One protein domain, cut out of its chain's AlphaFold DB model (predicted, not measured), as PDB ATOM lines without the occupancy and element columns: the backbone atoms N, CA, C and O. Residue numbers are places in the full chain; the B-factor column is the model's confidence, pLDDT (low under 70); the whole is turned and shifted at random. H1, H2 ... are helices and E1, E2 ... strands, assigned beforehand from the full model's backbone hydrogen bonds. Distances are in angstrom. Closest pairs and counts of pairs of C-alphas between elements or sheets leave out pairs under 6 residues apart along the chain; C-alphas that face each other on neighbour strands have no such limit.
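This is residues 660 to 764 of the 768 residues of the protein "Ras-GAP domain-containing protein" of Reticulomyxa filosa (UniProt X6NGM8). A twisted antiparallel sheet of four strands, E1 - E3 - E4 - E5, makes one side of the domain, and a small sheet of three strands, E2 - E7 - E6, also antiparallel, stands across from it; helices H1 and H4 bridge the two. H3 is at one end of the long axis, beside the start of H4; H2 is away from the other helices, and the loop of residues 711 to 723 reaches to the opposite end from H3. The printed part has 105 residues, with four named helices and seven named strands in the order E1 H1 E2 H2 E3 E4 E5 H3 E6 E7 H4, a mixed class of helices and strands. It is compact, with a radius of gyration of the C-alphas of 13.8 A, and elongated, spanning 42 by 26 by 24 A.

E1, residues 660 to 662, begins at C-alpha 660 (284.375, -57.252, 5.314). H1 is residues 663 to 668, E2 672 to 675 and H2 677 to 683. E3, residues 690 to 696, is 20.0 A long, and E4, residues 702 to 710, is 26.0 A long, from C-alpha 702 (298.191, -52.466, 14.343). E5 is residues 724 to 727, H3 728 to 736 at 12.7 A, E6 741 to 743 and E7 747 to 750. H4, residues 751 to 762, is 16.1 A long and ends at C-alpha 762 (288.548, -46.580, 10.156).

In the larger sheet, only just strongly twisted with C-alphas up to 4.2 A off its best plane, N 661 of E1 is 2.9 A from O 692 of E3, within hydrogen-bond range. E3, E4 and E5 form a meander, each strand the antiparallel neighbour of the one before. In the hairpin E3 and E4, N 693 and O 706 are 2.8 A apart; in the hairpin E4 and E5, N 703 and O 726 are 2.8 A apart. In the smaller sheet, N 673 of E2 and O 748 of E7 are 2.8 A apart, as are N 742 and O 749 in the hairpin E6 and E7. H1 only grazes both sheets; the closest C-alphas of H1 and E3 are those of His 663 and Leu 690, 5.6 A. H4 also only grazes both. With residues 751 to 755 alone it touches H3, at a steep tilt of 40 degrees, opposite ways; the closest C-alphas are those of Leu 731 and Val 751, 6.1 A. H3 only grazes the smaller sheet, and H2 is on neither sheet. Every O i to N i+4 pair is within hydrogen-bond range in H1, H2, H3 and H4.

The two C-alphas farthest apart are those of Phe 713 and Asp 737, 45.3 A. The printed part has no cut. The link E4 to E5, 13 residues, is long. The mean pLDDT of the printed part is 73.0; 35 residues are under 70, among them 676 to 688 and 710 to 722.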
ATOM      1  N   LYS A 660     284.269 -56.129   6.252       82.75
ATOM      2  CA  LYS A 660     284.375 -57.252   5.314       82.75
ATOM      3  C   LYS A 660     284.578 -56.763   3.879       82.75
ATOM      4  O   LYS A 660     283.797 -55.944   3.392       82.75
ATOM      5  N   PHE A 661     285.532 -57.354   3.170       83.31
ATOM      6  CA  PHE A 661     285.730 -57.157   1.735       83.31
ATOM      7  C   PHE A 661     285.835 -58.504   1.020       83.31
ATOM      8  O   PHE A 661     286.498 -59.428   1.487       83.31
ATOM      9  N   THR A 662     285.155 -58.638  -0.117       81.94
ATOM     10  CA  THR A 662     285.333 -59.794  -1.004       81.94
ATOM     11  C   THR A 662     286.612 -59.627  -1.816       81.94
ATOM     12  O   THR A 662     286.996 -58.502  -2.141       81.94
ATOM     13  N   HIS A 663     287.251 -60.739  -2.185       80.62
ATOM     14  CA  HIS A 663     288.474 -60.723  -2.993       80.62
ATOM     15  C   HIS A 663     288.318 -59.910  -4.296       80.62
ATOM     16  O   HIS A 663     289.125 -59.030  -4.579       80.62
ATOM     17  N   GLN A 664     287.209 -60.104  -5.021       76.00
ATOM     18  CA  GLN A 664     286.895 -59.343  -6.241       76.00
ATOM     19  C   GLN A 664     286.792 -57.828  -6.005       76.00
ATOM     20  O   GLN A 664     287.200 -57.041  -6.859       76.00
ATOM     21  N   LYS A 665     286.276 -57.398  -4.845       80.25
ATOM     22  CA  LYS A 665     286.166 -55.972  -4.515       80.25
ATOM     23  C   LYS A 665     287.544 -55.350  -4.285       80.25
ATOM     24  O   LYS A 665     287.791 -54.262  -4.785       80.25
ATOM     25  N   LEU A 666     288.449 -56.044  -3.591       80.31
ATOM     26  CA  LEU A 666     289.812 -55.551  -3.350       80.31
ATOM     27  C   LEU A 666     290.669 -55.512  -4.625       80.31
ATOM     28  O   LEU A 666     291.466 -54.589  -4.776       80.31
ATOM     29  N   LEU A 667     290.463 -56.453  -5.553       77.56
ATOM     30  CA  LEU A 667     291.044 -56.409  -6.901       77.56
ATOM     31  C   LEU A 667     290.525 -55.206  -7.702       77.56
ATOM     32  O   LEU A 667     291.311 -54.459  -8.273       77.56
ATOM     33  N   THR A 668     289.209 -54.973  -7.693       78.00
ATOM     34  CA  THR A 668     288.592 -53.850  -8.428       78.00
ATOM     35  C   THR A 668     289.027 -52.492  -7.866       78.00
ATOM     36  O   THR A 668     289.228 -51.546  -8.620       78.00
ATOM     37  N   CYS A 669     289.214 -52.393  -6.547       76.38
ATOM     38  CA  CYS A 669     289.747 -51.198  -5.886       76.38
ATOM     39  C   CYS A 669     291.273 -51.031  -6.050       76.38
ATOM     40  O   CYS A 669     291.820 -50.046  -5.561       76.38
ATOM     41  N   GLY A 670     291.969 -51.976  -6.697       76.00
ATOM     42  CA  GLY A 670     293.422 -51.924  -6.905       76.00
ATOM     43  C   GLY A 670     294.257 -52.124  -5.636       76.00
ATOM     44  O   GLY A 670     295.437 -51.784  -5.620       76.00
ATOM     45  N   VAL A 671     293.655 -52.650  -4.563       81.75
ATOM     46  CA  VAL A 671     294.329 -52.900  -3.279       81.75
ATOM     47  C   VAL A 671     295.119 -54.205  -3.323       81.75
ATOM     48  O   VAL A 671     296.185 -54.271  -2.729       81.75
ATOM     49  N   ILE A 672     294.638 -55.227  -4.041       81.38
ATOM     50  CA  ILE A 672     295.402 -56.453  -4.338       81.38
ATOM     51  C   ILE A 672     296.024 -56.299  -5.727       81.38
ATOM     52  O   ILE A 672     295.303 -56.080  -6.698       81.38
ATOM     53  N   VAL A 673     297.350 -56.413  -5.804       78.50
ATOM     54  CA  VAL A 673     298.141 -56.261  -7.038       78.50
ATOM     55  C   VAL A 673     298.517 -57.615  -7.626       78.50
ATOM     56  O   VAL A 673     298.490 -57.776  -8.841       78.50
ATOM     57  N   ASP A 674     298.873 -58.570  -6.770       74.88
ATOM     58  CA  ASP A 674     299.333 -59.899  -7.172       74.88
ATOM     59  C   ASP A 674     298.916 -60.948  -6.130       74.88
ATOM     60  O   ASP A 674     298.635 -60.608  -4.972       74.88
ATOM     61  N   VAL A 675     298.828 -62.214  -6.532       72.12
ATOM     62  CA  VAL A 675     298.428 -63.328  -5.663       72.12
ATOM     63  C   VAL A 675     299.346 -64.522  -5.902       72.12
ATOM     64  O   VAL A 675     299.531 -64.950  -7.037       72.12
ATOM     65  N   ASP A 676     299.884 -65.100  -4.828       69.00
ATOM     66  CA  ASP A 676     300.772 -66.260  -4.921       69.00
ATOM     67  C   ASP A 676     299.969 -67.542  -5.232       69.00
ATOM     68  O   ASP A 676     299.271 -68.109  -4.380       69.00
ATOM     69  N   GLU A 677     300.051 -68.004  -6.484       62.47
ATOM     70  CA  GLU A 677     299.331 -69.184  -6.978       62.47
ATOM     71  C   GLU A 677     299.783 -70.510  -6.332       62.47
ATOM     72  O   GLU A 677     299.000 -71.466  -6.267       62.47
ATOM     73  N   GLU A 678     301.019 -70.607  -5.832       62.06
ATOM     74  CA  GLU A 678     301.565 -71.836  -5.236       62.06
ATOM     75  C   GLU A 678     300.951 -72.111  -3.854       62.06
ATOM     76  O   GLU A 678     300.624 -73.257  -3.518       62.06
ATOM     77  N   VAL A 679     300.709 -71.058  -3.069       60.91
ATOM     78  CA  VAL A 679     300.050 -71.134  -1.750       60.91
ATOM     79  C   VAL A 679     298.576 -71.548  -1.887       60.91
ATOM     80  O   VAL A 679     298.046 -72.303  -1.063       60.91
ATOM     81  N   LEU A 680     297.919 -71.149  -2.978       58.69
ATOM     82  CA  LEU A 680     296.525 -71.498  -3.278       58.69
ATOM     83  C   LEU A 680     296.343 -72.949  -3.733       58.69
ATOM     84  O   LEU A 680     295.390 -73.617  -3.317       58.69
ATOM     85  N   LYS A 681     297.285 -73.486  -4.518       62.06
ATOM     86  CA  LYS A 681     297.301 -74.914  -4.887       62.06
ATOM     87  C   LYS A 681     297.442 -75.813  -3.656       62.06
ATOM     88  O   LYS A 681     296.787 -76.854  -3.584       62.06
ATOM     89  N   ARG A 682     298.238 -75.395  -2.660       59.94
ATOM     90  CA  ARG A 682     298.401 -76.109  -1.377       59.94
ATOM     91  C   ARG A 682     297.137 -76.080  -0.511       59.94
ATOM     92  O   ARG A 682     296.850 -77.064   0.164       59.94
ATOM     93  N   THR A 683     296.367 -74.992  -0.555       57.25
ATOM     94  CA  THR A 683     295.171 -74.784   0.287       57.25
ATOM     95  C   THR A 683     293.842 -75.185  -0.376       57.25
ATOM     96  O   THR A 683     292.813 -75.200   0.299       57.25
ATOM     97  N   ARG A 684     293.837 -75.564  -1.669       56.91
ATOM     98  CA  ARG A 684     292.648 -75.968  -2.467       56.91
ATOM     99  C   ARG A 684     291.502 -74.934  -2.474       56.91
ATOM    100  O   ARG A 684     290.343 -75.292  -2.693       56.91
ATOM    101  N   ALA A 685     291.804 -73.656  -2.244       59.50
ATOM    102  CA  ALA A 685     290.816 -72.580  -2.169       59.50
ATOM    103  C   ALA A 685     290.618 -71.885  -3.532       59.50
ATOM    104  O   ALA A 685     291.578 -71.507  -4.194       59.50
ATOM    105  N   ASN A 686     289.363 -71.675  -3.949       65.12
ATOM    106  CA  ASN A 686     289.018 -70.840  -5.107       65.12
ATOM    107  C   ASN A 686     289.013 -69.339  -4.732       65.12
ATOM    108  O   ASN A 686     288.322 -68.949  -3.786       65.12
ATOM    109  N   PHE A 687     289.713 -68.498  -5.505       64.25
ATOM    110  CA  PHE A 687     289.807 -67.038  -5.324       64.25
ATOM    111  C   PHE A 687     288.453 -66.343  -5.098       64.25
ATOM    112  O   PHE A 687     288.337 -65.446  -4.263       64.25
ATOM    113  N   ASN A 688     287.396 -66.782  -5.792       65.19
ATOM    114  CA  ASN A 688     286.069 -66.152  -5.728       65.19
ATOM    115  C   ASN A 688     285.354 -66.330  -4.377       65.19
ATOM    116  O   ASN A 688     284.385 -65.626  -4.091       65.19
ATOM    117  N   ASN A 689     285.833 -67.243  -3.533       70.38
ATOM    118  CA  ASN A 689     285.216 -67.584  -2.253       70.38
ATOM    119  C   ASN A 689     285.990 -67.026  -1.043       70.38
ATOM    120  O   ASN A 689     285.611 -67.309   0.099       70.38
ATOM    121  N   LEU A 690     287.052 -66.243  -1.273       75.31
ATOM    122  CA  LEU A 690     287.843 -65.594  -0.226       75.31
ATOM    123  C   LEU A 690     287.205 -64.272   0.229       75.31
ATOM    124  O   LEU A 690     286.813 -63.418  -0.576       75.31
ATOM    125  N   VAL A 691     287.128 -64.094   1.547       79.31
ATOM    126  CA  VAL A 691     286.630 -62.878   2.199       79.31
ATOM    127  C   VAL A 691     287.646 -62.417   3.239       79.31
ATOM    128  O   VAL A 691     288.039 -63.197   4.105       79.31
ATOM    129  N   TYR A 692     288.026 -61.144   3.162       83.50
ATOM    130  CA  TYR A 692     288.989 -60.487   4.040       83.50
ATOM    131  C   TYR A 692     288.237 -59.677   5.095       83.50
ATOM    132  O   TYR A 692     287.322 -58.916   4.766       83.50
ATOM    133  N   TYR A 693     288.608 -59.852   6.356       82.81
ATOM    134  CA  TYR A 693     288.055 -59.140   7.501       82.81
ATOM    135  C   TYR A 693     289.154 -58.273   8.098       82.81
ATOM    136  O   TYR A 693     290.131 -58.799   8.620       82.81
ATOM    137  N   PHE A 694     288.979 -56.959   8.015       83.00
ATOM    138  CA  PHE A 694     289.884 -55.989   8.619       83.00
ATOM    139  C   PHE A 694     289.326 -55.568   9.978       83.00
ATOM    140  O   PHE A 694     288.163 -55.165  10.084       83.00
ATOM    141  N   SER A 695     290.151 -55.646  11.013       79.88
ATOM    142  CA  SER A 695     289.853 -55.171  12.366       79.88
ATOM    143  C   SER A 695     291.049 -54.425  12.942       79.88
ATOM    144  O   SER A 695     292.177 -54.668  12.535       79.88
ATOM    145  N   ARG A 696     290.819 -53.538  13.911       74.81
ATOM    146  CA  ARG A 696     291.916 -52.948  14.688       74.81
ATOM    147  C   ARG A 696     292.525 -53.993  15.632       74.81
ATOM    148  O   ARG A 696     291.784 -54.796  16.207       74.81
ATOM    149  N   GLY A 697     293.852 -53.995  15.727       69.06
ATOM    150  CA  GLY A 697     294.652 -54.813  16.636       69.06
ATOM    151  C   GLY A 697     294.603 -54.303  18.077       69.06
ATOM    152  O   GLY A 697     293.767 -53.468  18.428       69.06
ATOM    153  N   GLU A 698     295.466 -54.844  18.939       65.38
ATOM    154  CA  GLU A 698     295.547 -54.422  20.347       65.38
ATOM    155  C   GLU A 698     296.250 -53.067  20.499       65.38
ATOM    156  O   GLU A 698     295.881 -52.284  21.377       65.38
ATOM    157  N   ASN A 699     297.190 -52.771  19.596       65.88
ATOM    158  CA  ASN A 699     297.874 -51.489  19.498       65.88
ATOM    159  C   ASN A 699     297.193 -50.565  18.466       65.88
ATOM    160  O   ASN A 699     296.723 -51.052  17.437       65.88
ATOM    161  N   PRO A 700     297.184 -49.232  18.675       63.34
ATOM    162  CA  PRO A 700     296.603 -48.269  17.728       63.34
ATOM    163  C   PRO A 700     297.251 -48.280  16.336       63.34
ATOM    164  O   PRO A 700     296.612 -47.894  15.361       63.34
ATOM    165  N   ASP A 701     298.513 -48.709  16.259       71.62
ATOM    166  CA  ASP A 701     299.285 -48.835  15.019       71.62
ATOM    167  C   ASP A 701     299.011 -50.149  14.264       71.62
ATOM    168  O   ASP A 701     299.378 -50.285  13.099       71.62
ATOM    169  N   GLU A 702     298.359 -51.125  14.897       78.31
ATOM    170  CA  GLU A 702     298.191 -52.466  14.343       78.31
ATOM    171  C   GLU A 702     296.782 -52.690  13.787       78.31
ATOM    172  O   GLU A 702     295.766 -52.473  14.450       78.31
ATOM    173  N   PHE A 703     296.713 -53.214  12.568       82.00
ATOM    174  CA  PHE A 703     295.499 -53.733  11.950       82.00
ATOM    175  C   PHE A 703     295.625 -55.238  11.735       82.00
ATOM    176  O   PHE A 703     296.628 -55.734  11.236       82.00
ATOM    177  N   GLN A 704     294.565 -55.965  12.066       81.38
ATOM    178  CA  GLN A 704     294.448 -57.399  11.856       81.38
ATOM    179  C   GLN A 704     293.642 -57.690  10.598       81.38
ATOM    180  O   GLN A 704     292.521 -57.197  10.444       81.38
ATOM    181  N   VAL A 705     294.195 -58.530   9.725       83.88
ATOM    182  CA  VAL A 705     293.536 -59.026   8.516       83.88
ATOM    183  C   VAL A 705     293.334 -60.527   8.636       83.88
ATOM    184  O   VAL A 705     294.272 -61.317   8.557       83.88
ATOM    185  N   GLU A 706     292.082 -60.933   8.801       80.25
ATOM    186  CA  GLU A 706     291.689 -62.337   8.830       80.25
ATOM    187  C   GLU A 706     291.084 -62.731   7.477       80.25
ATOM    188  O   GLU A 706     290.155 -62.091   6.978       80.25
ATOM    189  N   VAL A 707     291.587 -63.806   6.874       79.31
ATOM    190  CA  VAL A 707     291.084 -64.323   5.595       79.31
ATOM    191  C   VAL A 707     290.224 -65.550   5.867       79.31
ATOM    192  O   VAL A 707     290.650 -66.461   6.563       79.31
ATOM    193  N   LYS A 708     289.005 -65.611   5.320       78.06
ATOM    194  CA  LYS A 708     288.126 -66.787   5.451       78.06
ATOM    195  C   LYS A 708     287.636 -67.264   4.095       78.06
ATOM    196  O   LYS A 708     287.220 -66.459   3.261       78.06
ATOM    197  N   TYR A 709     287.611 -68.581   3.917       73.38
ATOM    198  CA  TYR A 709     287.040 -69.239   2.746       73.38
ATOM    199  C   TYR A 709     285.588 -69.654   3.002       73.38
ATOM    200  O   TYR A 709     285.266 -70.230   4.047       73.38
ATOM    201  N   LYS A 710     284.700 -69.373   2.042       64.19
ATOM    202  CA  LYS A 710     283.301 -69.817   2.068       64.19
ATOM    203  C   LYS A 710     283.184 -71.212   1.444       64.19
ATOM    204  O   LYS A 710     283.254 -71.347   0.224       64.19
ATOM    205  N   VAL A 711     282.968 -72.238   2.266       59.19
ATOM    206  CA  VAL A 711     282.631 -73.592   1.791       59.19
ATOM    207  C   VAL A 711     281.107 -73.710   1.627       59.19
ATOM    208  O   VAL A 711     280.344 -73.055   2.347       59.19
ATOM    209  N   GLY A 712     280.639 -74.503   0.653       51.75
ATOM    210  CA  GLY A 712     279.207 -74.785   0.479       51.75
ATOM    211  C   GLY A 712     278.583 -75.270   1.795       51.75
ATOM    212  O   GLY A 712     279.241 -75.994   2.532       51.75
ATOM    213  N   PHE A 713     277.352 -74.835   2.097       46.00
ATOM    214  CA  PHE A 713     276.658 -74.946   3.402       46.00
ATOM    215  C   PHE A 713     277.046 -73.936   4.503       46.00
ATOM    216  O   PHE A 713     276.690 -74.110   5.663       46.00
ATOM    217  N   GLY A 714     277.698 -72.818   4.168       53.41
ATOM    218  CA  GLY A 714     277.788 -71.661   5.076       53.41
ATOM    219  C   GLY A 714     278.840 -71.765   6.186       53.41
ATOM    220  O   GLY A 714     279.003 -70.811   6.951       53.41
ATOM    221  N   ALA A 715     279.605 -72.858   6.234       47.56
ATOM    222  CA  ALA A 715     280.805 -72.961   7.053       47.56
ATOM    223  C   ALA A 715     281.891 -71.993   6.540       47.56
ATOM    224  O   ALA A 715     282.091 -71.834   5.331       47.56
ATOM    225  N   LYS A 716     282.588 -71.323   7.464       60.00
ATOM    226  CA  LYS A 716     283.728 -70.442   7.171       60.00
ATOM    227  C   LYS A 716     284.972 -71.037   7.815       60.00
ATOM    228  O   LYS A 716     284.989 -71.200   9.031       60.00
ATOM    229  N   ILE A 717     285.991 -71.330   7.018       62.62
ATOM    230  CA  ILE A 717     287.266 -71.875   7.503       62.62
ATOM    231  C   ILE A 717     288.354 -70.830   7.247       62.62
ATOM    232  O   ILE A 717     288.397 -70.247   6.159       62.62
ATOM    233  N   SER A 718     289.187 -70.555   8.255       63.44
ATOM    234  CA  SER A 718     290.393 -69.735   8.085       63.44
ATOM    235  C   SER A 718     291.497 -70.617   7.488       63.44
ATOM    236  O   SER A 718     291.784 -71.663   8.070       63.44
ATOM    237  N   PRO A 719     292.104 -70.253   6.345       61.66
ATOM    238  CA  PRO A 719     293.239 -70.982   5.789       61.66
ATOM    239  C   PRO A 719     294.524 -70.786   6.610       61.66
ATOM    240  O   PRO A 719     295.460 -71.561   6.442       61.66
ATOM    241  N   PHE A 720     294.555 -69.792   7.504       64.38
ATOM    242  CA  PHE A 720     295.705 -69.465   8.342       64.38
ATOM    243  C   PHE A 720     295.367 -69.644   9.830       64.38
ATOM    244  O   PHE A 720     294.250 -69.300  10.242       64.38
ATOM    245  N   PRO A 721     296.304 -70.180  10.636       60.62
ATOM    246  CA  PRO A 721     296.108 -70.355  12.071       60.62
ATOM    247  C   PRO A 721     296.034 -69.019  12.825       60.62
ATOM    248  O   PRO A 721     295.365 -68.954  13.854       60.62
ATOM    249  N   GLU A 722     296.647 -67.954  12.295       69.44
ATOM    250  CA  GLU A 722     296.689 -66.621  12.909       69.44
ATOM    251  C   GLU A 722     296.335 -65.512  11.894       69.44
ATOM    252  O   GLU A 722     296.620 -65.659  10.702       69.44
ATOM    253  N   PRO A 723     295.685 -64.410  12.327       75.75
ATOM    254  CA  PRO A 723     295.408 -63.256  11.474       75.75
ATOM    255  C   PRO A 723     296.688 -62.469  11.165       75.75
ATOM    256  O   PRO A 723     297.558 -62.310  12.022       75.75
ATOM    257  N   PHE A 724     296.779 -61.909   9.957       80.00
ATOM    258  CA  PHE A 724     297.928 -61.102   9.553       80.00
ATOM    259  C   PHE A 724     297.925 -59.755  10.278       80.00
ATOM    260  O   PHE A 724     296.904 -59.069  10.286       80.00
ATOM    261  N   GLN A 725     299.070 -59.363  10.837       79.69
ATOM    262  CA  GLN A 725     299.260 -58.054  11.466       79.69
ATOM    263  C   GLN A 725     299.846 -57.063  10.453       79.69
ATOM    264  O   GLN A 725     300.836 -57.355   9.776       79.69
ATOM    265  N   LEU A 726     299.245 -55.884  10.356       80.69
ATOM    266  CA  LEU A 726     299.695 -54.759   9.543       80.69
ATOM    267  C   LEU A 726     300.017 -53.584  10.465       80.69
ATOM    268  O   LEU A 726     299.128 -53.112  11.164       80.69
ATOM    269  N   SER A 727     301.256 -53.093  10.434       81.44
ATOM    270  CA  SER A 727     301.625 -51.829  11.089       81.44
ATOM    271  C   SER A 727     301.345 -50.667  10.140       81.44
ATOM    272  O   SER A 727     301.834 -50.653   9.007       81.44
ATOM    273  N   PHE A 728     300.554 -49.695  10.585       80.12
ATOM    274  CA  PHE A 728     300.227 -48.510   9.797       80.12
ATOM    275  C   PHE A 728     301.451 -47.606   9.604       80.12
ATOM    276  O   PHE A 728     301.668 -47.094   8.507       80.12
ATOM    277  N   SER A 729     302.299 -47.490  10.626       74.00
ATOM    278  CA  SER A 729     303.578 -46.769  10.577       74.00
ATOM    279  C   SER A 729     304.497 -47.320   9.489       74.00
ATOM    280  O   SER A 729     305.038 -46.557   8.692       74.00
ATOM    281  N   LYS A 730     304.587 -48.650   9.373       78.88
ATOM    282  CA  LYS A 730     305.354 -49.311   8.309       78.88
ATOM    283  C   LYS A 730     304.787 -49.037   6.913       78.88
ATOM    284  O   LYS A 730     305.540 -48.923   5.953       78.88
ATOM    285  N   LEU A 731     303.464 -48.929   6.773       79.44
ATOM    286  CA  LEU A 731     302.840 -48.591   5.491       79.44
ATOM    287  C   LEU A 731     303.122 -47.134   5.088       79.44
ATOM    288  O   LEU A 731     303.397 -46.881   3.917       79.44
ATOM    289  N   LEU A 732     303.097 -46.190   6.034       77.88
ATOM    290  CA  LEU A 732     303.465 -44.788   5.783       77.88
ATOM    291  C   LEU A 732     304.940 -44.644   5.382       77.88
ATOM    292  O   LEU A 732     305.236 -43.945   4.419       77.88
ATOM    293  N   GLU A 733     305.842 -45.354   6.062       76.00
ATOM    294  CA  GLU A 733     307.264 -45.410   5.707       76.00
ATOM    295  C   GLU A 733     307.462 -45.927   4.275       76.00
ATOM    296  O   GLU A 733     308.109 -45.278   3.456       76.00
ATOM    297  N   MET A 734     306.797 -47.031   3.922       76.69
ATOM    298  CA  MET A 734     306.856 -47.587   2.569       76.69
ATOM    299  C   MET A 734     306.279 -46.643   1.504       76.69
ATOM    300  O   MET A 734     306.765 -46.641   0.374       76.69
ATOM    301  N   LYS A 735     305.266 -45.834   1.832       77.50
ATOM    302  CA  LYS A 735     304.720 -44.825   0.913       77.50
ATOM    303  C   LYS A 735     305.750 -43.736   0.599       77.50
ATOM    304  O   LYS A 735     305.912 -43.377  -0.567       77.50
ATOM    305  N   ASP A 736     306.448 -43.245   1.616       69.69
ATOM    306  CA  ASP A 736     307.473 -42.211   1.465       69.69
ATOM    307  C   ASP A 736     308.717 -42.719   0.724       69.69
ATOM    308  O   ASP A 736     309.300 -41.980  -0.066       69.69
ATOM    309  N   ASP A 737     309.075 -43.994   0.898       74.62
ATOM    310  CA  ASP A 737     310.173 -44.650   0.174       74.62
ATOM    311  C   ASP A 737     309.798 -45.047  -1.273       74.62
ATOM    312  O   ASP A 737     310.509 -45.815  -1.926       74.62
ATOM    313  N   HIS A 738     308.647 -44.582  -1.781       74.00
ATOM    314  CA  HIS A 738     308.057 -44.966  -3.073       74.00
ATOM    315  C   HIS A 738     307.876 -46.489  -3.257       74.00
ATOM    316  O   HIS A 738     307.735 -46.998  -4.375       74.00
ATOM    317  N   SER A 739     307.840 -47.236  -2.153       75.50
ATOM    318  CA  SER A 739     307.611 -48.675  -2.131       75.50
ATOM    319  C   SER A 739     306.119 -48.960  -2.264       75.50
ATOM    320  O   SER A 739     305.349 -48.949  -1.310       75.50
ATOM    321  N   THR A 740     305.693 -49.252  -3.490       78.25
ATOM    322  CA  THR A 740     304.268 -49.396  -3.832       78.25
ATOM    323  C   THR A 740     303.646 -50.741  -3.446       78.25
ATOM    324  O   THR A 740     302.425 -50.887  -3.537       78.25
ATOM    325  N   ARG A 741     304.441 -51.739  -3.031       82.50
ATOM    326  CA  ARG A 741     303.995 -53.133  -2.839       82.50
ATOM    327  C   ARG A 741     304.328 -53.665  -1.446       82.50
ATOM    328  O   ARG A 741     305.492 -53.711  -1.065       82.50
ATOM    329  N   TYR A 742     303.313 -54.142  -0.730       81.00
ATOM    330  CA  TYR A 742     303.434 -54.842   0.549       81.00
ATOM    331  C   TYR A 742     303.130 -56.330   0.361       81.00
ATOM    332  O   TYR A 742     302.008 -56.695   0.012       81.00
ATOM    333  N   GLN A 743     304.115 -57.198   0.589       77.81
ATOM    334  CA  GLN A 743     303.942 -58.643   0.430       77.81
ATOM    335  C   GLN A 743     303.350 -59.269   1.702       77.81
ATOM    336  O   GLN A 743     303.968 -59.218   2.763       77.81
ATOM    337  N   LEU A 744     302.182 -59.901   1.588       73.44
ATOM    338  CA  LEU A 744     301.685 -60.892   2.549       73.44
ATOM    339  C   LEU A 744     301.916 -62.305   1.995       73.44
ATOM    340  O   LEU A 744     302.137 -62.475   0.799       73.44
ATOM    341  N   GLU A 745     301.810 -63.328   2.848       68.25
ATOM    342  CA  GLU A 745     302.068 -64.732   2.469       68.25
ATOM    343  C   GLU A 745     301.225 -65.236   1.286       68.25
ATOM    344  O   GLU A 745     301.641 -66.154   0.591       68.25
ATOM    345  N   MET A 746     300.043 -64.656   1.051       67.50
ATOM    346  CA  MET A 746     299.145 -65.072  -0.034       67.50
ATOM    347  C   MET A 746     298.932 -63.991  -1.099       67.50
ATOM    348  O   MET A 746     298.612 -64.323  -2.234       67.50
ATOM    349  N   VAL A 747     299.049 -62.706  -0.752       73.81
ATOM    350  CA  VAL A 747     298.694 -61.584  -1.638       73.81
ATOM    351  C   VAL A 747     299.698 -60.447  -1.523       73.81
ATOM    352  O   VAL A 747     300.157 -60.115  -0.433       73.81
ATOM    353  N   THR A 748     299.970 -59.786  -2.637       79.81
ATOM    354  CA  THR A 748     300.698 -58.521  -2.672       79.81
ATOM    355  C   THR A 748     299.695 -57.378  -2.673       79.81
ATOM    356  O   THR A 748     298.841 -57.291  -3.559       79.81
ATOM    357  N   LEU A 749     299.788 -56.495  -1.684       83.81
ATOM    358  CA  LEU A 749     298.911 -55.340  -1.532       83.81
ATOM    359  C   LEU A 749     299.575 -54.063  -2.060       83.81
ATOM    360  O   LEU A 749     300.784 -53.886  -1.920       83.81
ATOM    361  N   ASN A 750     298.792 -53.155  -2.643       86.31
ATOM    362  CA  ASN A 750     299.258 -51.812  -2.984       86.31
ATOM    363  C   ASN A 750     299.261 -50.934  -1.724       86.31
ATOM    364  O   ASN A 750     298.214 -50.764  -1.102       86.31
ATOM    365  N   VAL A 751     300.416 -50.370  -1.369       82.69
ATOM    366  CA  VAL A 751     300.606 -49.612  -0.118       82.69
ATOM    367  C   VAL A 751     299.726 -48.359  -0.068       82.69
ATOM    368  O   VAL A 751     299.017 -48.158   0.913       82.69
ATOM    369  N   GLU A 752     299.692 -47.558  -1.134       81.88
ATOM    370  CA  GLU A 752     298.905 -46.317  -1.177       81.88
ATOM    371  C   GLU A 752     297.400 -46.587  -1.091       81.88
ATOM    372  O   GLU A 752     296.704 -46.009  -0.258       81.88
ATOM    373  N   ARG A 753     296.897 -47.527  -1.899       82.75
ATOM    374  CA  ARG A 753     295.468 -47.880  -1.915       82.75
ATOM    375  C   ARG A 753     295.022 -48.570  -0.632       82.75
ATOM    376  O   ARG A 753     293.864 -48.440  -0.240       82.75
ATOM    377  N   LEU A 754     295.921 -49.302   0.024       82.50
ATOM    378  CA  LEU A 754     295.661 -49.905   1.326       82.50
ATOM    379  C   LEU A 754     295.549 -48.834   2.417       82.50
ATOM    380  O   LEU A 754     294.619 -48.897   3.218       82.50
ATOM    381  N   ILE A 755     296.441 -47.840   2.420       79.31
ATOM    382  CA  ILE A 755     296.372 -46.693   3.336       79.31
ATOM    383  C   ILE A 755     295.059 -45.927   3.135       79.31
ATOM    384  O   ILE A 755     294.361 -45.661   4.113       79.31
ATOM    385  N   ASP A 756     294.678 -45.643   1.886       81.31
ATOM    386  CA  ASP A 756     293.412 -44.975   1.560       81.31
ATOM    387  C   ASP A 756     292.201 -45.765   2.082       81.31
ATOM    388  O   ASP A 756     291.319 -45.197   2.728       81.31
ATOM    389  N   LEU A 757     292.179 -47.088   1.872       82.50
ATOM    390  CA  LEU A 757     291.099 -47.968   2.330       82.50
ATOM    391  C   LEU A 757     290.999 -48.010   3.861       82.50
ATOM    392  O   LEU A 757     289.893 -47.994   4.410       82.50
ATOM    393  N   LEU A 758     292.139 -48.069   4.556       79.62
ATOM    394  CA  LEU A 758     292.183 -48.055   6.018       79.62
ATOM    395  C   LEU A 758     291.712 -46.701   6.568       79.62
ATOM    396  O   LEU A 758     290.898 -46.667   7.494       79.62
ATOM    397  N   ASN A 759     292.135 -45.597   5.956       79.00
ATOM    398  CA  ASN A 759     291.688 -44.256   6.321       79.00
ATOM    399  C   ASN A 759     290.176 -44.073   6.082       79.00
ATOM    400  O   ASN A 759     289.455 -43.632   6.975       79.00
ATOM    401  N   GLU A 760     289.647 -44.480   4.928       77.75
ATOM    402  CA  GLU A 760     288.222 -44.316   4.602       77.75
ATOM    403  C   GLU A 760     287.303 -45.070   5.579       77.75
ATOM    404  O   GLU A 760     286.262 -44.557   6.007       77.75
ATOM    405  N   HIS A 761     287.690 -46.289   5.962       72.00
ATOM    406  CA  HIS A 761     286.842 -47.174   6.758       72.00
ATOM    407  C   HIS A 761     287.045 -47.069   8.270       72.00
ATOM    408  O   HIS A 761     286.105 -47.362   9.016       72.00
ATOM    409  N   PHE A 762     288.223 -46.644   8.730       72.56
ATOM    410  CA  PHE A 762     288.548 -46.580  10.156       72.56
ATOM    411  C   PHE A 762     288.816 -45.162  10.679       72.56
ATOM    412  O   PHE A 762     288.890 -45.010  11.895       72.56
ATOM    413  N   MET A 763     288.908 -44.131   9.828       63.94
ATOM    414  CA  MET A 763     289.261 -42.752  10.224       63.94
ATOM    415  C   MET A 763     288.190 -41.712   9.863       63.94
ATOM    416  O   MET A 763     288.511 -40.565   9.576       63.94
ATOM    417  N   ARG A 764     286.901 -42.083   9.855       49.38
ATOM    418  CA  ARG A 764     285.798 -41.253   9.329       49.38
ATOM    419  C   ARG A 764     285.568 -39.931  10.101       49.38
ATOM    420  O   ARG A 764     284.638 -39.844  10.895       49.38
TER     421      ARG A 764